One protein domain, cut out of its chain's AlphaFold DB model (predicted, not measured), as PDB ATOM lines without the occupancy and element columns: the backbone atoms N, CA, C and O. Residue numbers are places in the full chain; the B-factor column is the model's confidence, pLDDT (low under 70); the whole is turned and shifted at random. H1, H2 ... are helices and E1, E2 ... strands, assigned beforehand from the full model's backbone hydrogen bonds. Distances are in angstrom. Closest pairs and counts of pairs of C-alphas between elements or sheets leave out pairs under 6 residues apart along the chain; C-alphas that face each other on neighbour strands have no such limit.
ATOM      1  N   ALA A 184      99.543  76.571  79.538       95.88
ATOM      2  CA  ALA A 184      99.368  78.016  79.556       95.88
ATOM      3  C   ALA A 184      99.929  78.666  78.281       95.88
ATOM      4  O   ALA A 184     100.729  78.091  77.548       95.88
ATOM      5  N   ILE A 185      99.541  79.916  78.041       96.25
ATOM      6  CA  ILE A 185     100.247  80.768  77.084       96.25
ATOM      7  C   ILE A 185     101.487  81.309  77.797       96.25
ATOM      8  O   ILE A 185     101.348  82.055  78.769       96.25
ATOM      9  N   THR A 186     102.686  80.960  77.328       95.50
ATOM     10  CA  THR A 186     103.943  81.518  77.839       95.50
ATOM     11  C   THR A 186     104.452  82.643  76.936       95.50
ATOM     12  O   THR A 186     104.514  82.521  75.712       95.50
ATOM     13  N   LEU A 187     104.812  83.771  77.546       95.25
ATOM     14  CA  LEU A 187     105.461  84.902  76.898       95.25
ATOM     15  C   LEU A 187     106.924  84.943  77.328       95.25
ATOM     16  O   LEU A 187     107.222  85.113  78.510       95.25
ATOM     17  N   HIS A 188     107.809  84.840  76.346       95.31
ATOM     18  CA  HIS A 188     109.251  84.974  76.507       95.31
ATOM     19  C   HIS A 188     109.665  86.381  76.089       95.31
ATOM     20  O   HIS A 188     109.293  86.842  75.005       95.31
ATOM     21  N   PHE A 189     110.401  87.089  76.941       94.88
ATOM     22  CA  PHE A 189     110.767  88.475  76.676       94.88
ATOM     23  C   PHE A 189     112.103  88.867  77.296       94.88
ATOM     24  O   PHE A 189     112.524  88.370  78.336       94.88
ATOM     25  N   HIS A 190     112.761  89.821  76.652       95.31
ATOM     26  CA  HIS A 190     113.925  90.508  77.185       95.31
ATOM     27  C   HIS A 190     114.053  91.872  76.490       95.31
ATOM     28  O   HIS A 190     113.661  92.018  75.332       95.31
ATOM     29  N   SER A 191     114.613  92.881  77.167       92.94
ATOM     30  CA  SER A 191     114.790  94.237  76.601       92.94
ATOM     31  C   SER A 191     115.738  94.278  75.396       92.94
ATOM     32  O   SER A 191     115.705  95.199  74.583       92.94
ATOM     33  N   ARG A 192     116.585  93.258  75.289       93.75
ATOM     34  CA  ARG A 192     117.533  93.020  74.205       93.75
ATOM     35  C   ARG A 192     117.201  91.687  73.525       93.75
ATOM     36  O   ARG A 192     117.307  90.667  74.212       93.75
ATOM     37  N   PRO A 193     116.837  91.673  72.228       94.06
ATOM     38  CA  PRO A 193     116.374  90.468  71.533       94.06
ATOM     39  C   PRO A 193     117.366  89.303  71.544       94.06
ATOM     40  O   PRO A 193     116.943  88.154  71.537       94.06
ATOM     41  N   GLU A 194     118.673  89.580  71.612       95.88
ATOM     42  CA  GLU A 194     119.717  88.543  71.598       95.88
ATOM     43  C   GLU A 194     119.698  87.619  72.829       95.88
ATOM     44  O   GLU A 194     120.347  86.578  72.814       95.88
ATOM     45  N   PHE A 195     118.987  88.000  73.895       94.38
ATOM     46  CA  PHE A 195     118.862  87.196  75.114       94.38
ATOM     47  C   PHE A 195     117.552  86.403  75.201       94.38
ATOM     48  O   PHE A 195     117.392  85.634  76.148       94.38
ATOM     49  N   ILE A 196     116.623  86.561  74.254       94.56
ATOM     50  CA  ILE A 196     115.412  85.729  74.208       94.56
ATOM     51  C   ILE A 196     115.831  84.289  73.876       94.56
ATOM     52  O   ILE A 196     116.626  84.072  72.962       94.56
ATOM     53  N   GLY A 197     115.328  83.314  74.632       91.56
ATOM     54  CA  GLY A 197     115.771  81.918  74.572       91.56
ATOM     55  C   GLY A 197     117.078  81.627  75.320       91.56
ATOM     56  O   GLY A 197     117.636  80.540  75.175       91.56
ATOM     57  N   THR A 198     117.607  82.584  76.091       93.94
ATOM     58  CA  THR A 198     118.779  82.378  76.959       93.94
ATOM     59  C   THR A 198     118.372  82.355  78.428       93.94
ATOM     60  O   THR A 198     117.276  82.769  78.782       93.94
ATOM     61  N   LEU A 199     119.297  81.980  79.318       92.75
ATOM     62  CA  LEU A 199     119.079  82.016  80.770       92.75
ATOM     63  C   LEU A 199     118.617  83.388  81.302       92.75
ATOM     64  O   LEU A 199     118.002  83.461  82.360       92.75
ATOM     65  N   MET A 200     118.932  84.464  80.578       92.56
ATOM     66  CA  MET A 200     118.617  85.838  80.971       92.56
ATOM     67  C   MET A 200     117.220  86.286  80.523       92.56
ATOM     68  O   MET A 200     116.855  87.433  80.770       92.56
ATOM     69  N   GLU A 201     116.443  85.439  79.845       94.62
ATOM     70  CA  GLU A 201     115.086  85.794  79.440       94.62
ATOM     71  C   GLU A 201     114.104  85.803  80.620       94.62
ATOM     72  O   GLU A 201     114.199  85.012  81.560       94.62
ATOM     73  N   GLY A 202     113.121  86.698  80.552       94.38
ATOM     74  CA  GLY A 202     111.933  86.630  81.386       94.38
ATOM     75  C   GLY A 202     110.891  85.715  80.749       94.38
ATOM     76  O   GLY A 202     110.641  85.805  79.546       94.38
ATOM     77  N   ILE A 203     110.255  84.869  81.559       95.19
ATOM     78  CA  ILE A 203     109.137  84.022  81.134       95.19
ATOM     79  C   ILE A 203     107.925  84.373  81.999       95.19
ATOM     80  O   ILE A 203     108.022  84.378  83.225       95.19
ATOM     81  N   ALA A 204     106.788  84.669  81.371       96.38
ATOM     82  CA  ALA A 204     105.509  84.905  82.043       96.38
ATOM     83  C   ALA A 204     104.424  83.979  81.485       96.38
ATOM     84  O   ALA A 204     104.328  83.792  80.276       96.38
ATOM     85  N   ALA A 205     103.592  83.418  82.357       96.75
ATOM     86  CA  ALA A 205     102.514  82.500  82.010       96.75
ATOM     87  C   ALA A 205     101.138  83.167  82.155       96.75
ATOM     88  O   ALA A 205     100.883  83.916  83.102       96.75
ATOM     89  N   PHE A 206     100.231  82.855  81.230       96.75
ATOM     90  CA  PHE A 206      98.871  83.389  81.169       96.75
ATOM     91  C   PHE A 206      97.854  82.283  80.870       96.75
ATOM     92  O   PHE A 206      98.144  81.307  80.180       96.75
ATOM     93  N   THR A 207      96.618  82.450  81.338       96.50
ATOM     94  CA  THR A 207      95.504  81.606  80.891       96.50
ATOM     95  C   THR A 207      95.220  81.830  79.405       96.50
ATOM     96  O   THR A 207      95.557  82.872  78.845       96.50
ATOM     97  N   GLN A 208      94.474  80.910  78.787       94.56
ATOM     98  CA  GLN A 208      93.974  81.076  77.412       94.56
ATOM     99  C   GLN A 208      93.106  82.341  77.230       94.56
ATOM    100  O   GLN A 208      92.992  82.869  76.130       94.56
ATOM    101  N   GLY A 209      92.516  82.858  78.315       94.81
ATOM    102  CA  GLY A 209      91.777  84.126  78.331       94.81
ATOM    103  C   GLY A 209      92.646  85.370  78.573       94.81
ATOM    104  O   GLY A 209      92.094  86.443  78.793       94.81
ATOM    105  N   GLY A 210      93.977  85.235  78.602       93.94
ATOM    106  CA  GLY A 210      94.924  86.340  78.788       93.94
ATOM    107  C   GLY A 210      95.122  86.799  80.237       93.94
ATOM    108  O   GLY A 210      95.740  87.836  80.469       93.94
ATOM    109  N   ARG A 211      94.618  86.061  81.236       96.19
ATOM    110  CA  ARG A 211      94.840  86.399  82.653       96.19
ATOM    111  C   ARG A 211      96.233  85.950  83.083       96.19
ATOM    112  O   ARG A 211      96.567  84.786  82.894       96.19
ATOM    113  N   PHE A 212      96.997  86.833  83.724       95.62
ATOM    114  CA  PHE A 212      98.302  86.503  84.305       95.62
ATOM    115  C   PHE A 212      98.205  85.369  85.342       95.62
ATOM    116  O   PHE A 212      97.264  85.335  86.147       95.62
ATOM    117  N   LEU A 213      99.171  84.449  85.296       94.94
ATOM    118  CA  LEU A 213      99.318  83.327  86.224       94.94
ATOM    119  C   LEU A 213     100.552  83.507  87.110       94.94
ATOM    120  O   LEU A 213     100.400  83.654  88.317       94.94
ATOM    121  N   SER A 214     101.746  83.517  86.514       95.69
ATOM    122  CA  SER A 214     103.019  83.692  87.221       95.69
ATOM    123  C   SER A 214     104.133  84.109  86.252       95.69
ATOM    124  O   SER A 214     103.928  84.133  85.037       95.69
ATOM    125  N   ALA A 215     105.307  84.458  86.775       94.62
ATOM    126  CA  ALA A 215     106.502  84.777  86.008       94.62
ATOM    127  C   ALA A 215     107.777  84.322  86.734       94.62
ATOM    128  O   ALA A 215     107.800  84.235  87.961       94.62
ATOM    129  N   THR A 216     108.846  84.053  85.984       93.06
ATOM    130  CA  THR A 216     110.160  83.710  86.553       93.06
ATOM    131  C   THR A 216     110.789  84.903  87.283       93.06
ATOM    132  O   THR A 216     110.481  86.065  87.008       93.06
ATOM    133  N   ALA A 217     111.734  84.654  88.197       87.12
ATOM    134  CA  ALA A 217     112.417  85.725  88.935       87.12
ATOM    135  C   ALA A 217     113.112  86.748  88.006       87.12
ATOM    136  O   ALA A 217     113.111  87.960  88.263       87.12
ATOM    137  N   VAL A 218     113.652  86.281  86.877       87.12
ATOM    138  CA  VAL A 218     114.258  87.126  85.837       87.12
ATOM    139  C   VAL A 218     113.227  88.066  85.191       87.12
ATOM    140  O   VAL A 218     113.505  89.252  84.992       87.12
ATOM    141  N   ALA A 219     112.000  87.594  84.946       84.88
ATOM    142  CA  ALA A 219     110.898  88.433  84.469       84.88
ATOM    143  C   ALA A 219     110.493  89.506  85.497       84.88
ATOM    144  O   ALA A 219     110.185  90.640  85.130       84.88
ATOM    145  N   CYS A 220     110.539  89.187  86.792       78.81
ATOM    146  CA  CYS A 220     110.186  90.132  87.852       78.81
ATOM    147  C   CYS A 220     111.239  91.237  88.061       78.81
ATOM    148  O   CYS A 220     110.884  92.380  88.359       78.81
ATOM    149  N   SER A 221     112.526  90.916  87.886       70.06
ATOM    150  CA  SER A 221     113.646  91.853  88.084       70.06
ATOM    151  C   SER A 221     113.878  92.813  86.909       70.06
ATOM    152  O   SER A 221     114.398  93.912  87.102       70.06
ATOM    153  N   SER A 222     113.442  92.444  85.703       54.66
ATOM    154  CA  SER A 222     113.670  93.189  84.455       54.66
ATOM    155  C   SER A 222     112.656  94.308  84.170       54.66
ATOM    156  O   SER A 222     112.672  94.857  83.072       54.66
ATOM    157  N   SER A 223     111.883  94.730  85.183       43.41
ATOM    158  CA  SER A 223     110.755  95.686  85.178       43.41
ATOM    159  C   SER A 223     109.388  95.072  84.820       43.41
ATOM    160  O   SER A 223     109.222  94.543  83.731       43.41
TER     161      SER A 223
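AT A GLANCE: This is residues 184 to 223 of the 229 residues of the protein "GAF domain-containing protein" of Noviherbaspirillum sp. K1S02-23 (UniProt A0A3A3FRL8). A small three-stranded antiparallel sheet, E1 - E2 - E3, has a large loop, residues 190 to 201, beyond one end of the E1 and E2 hairpin, and a short helix, H1, beside the strands. The 40 printed residues run E1, E2, E3, H1, a mixed class with 19 residues in named elements, under half. The whole is compact, radius of gyration of the C-alphas 10.1 A, yet elongated, 29 by 16 by 14 A.

IN THESE COORDINATES: E1, residues 185 to 189, begins at C-alpha (100.247, 80.768, 77.084) and spans 13.0 A. E2, residues 202 to 206, spans 13.5 A; E3 is residues 212 to 215. H1, residues 217 to 221, ends at C-alpha (113.646, 91.853, 88.084).

HOW THE PARTS SIT: The strands form a meander, each the antiparallel neighbour of the one before. N 187 and O 204 are 2.8 A apart, and N 213 and O 205 2.8 A, within hydrogen-bond range. H1 is on the sheet, at the sheet's level, height 2.2 A; its closest C-alphas to E2 are Ala 219 and Gly 202, 3.7 A. Its O i to N i+4 pair is within hydrogen-bond range.

THE WHOLE: The printed part has no cut. The link E1 to E2 is long. Residues 222 to 223 have pLDDT under 70.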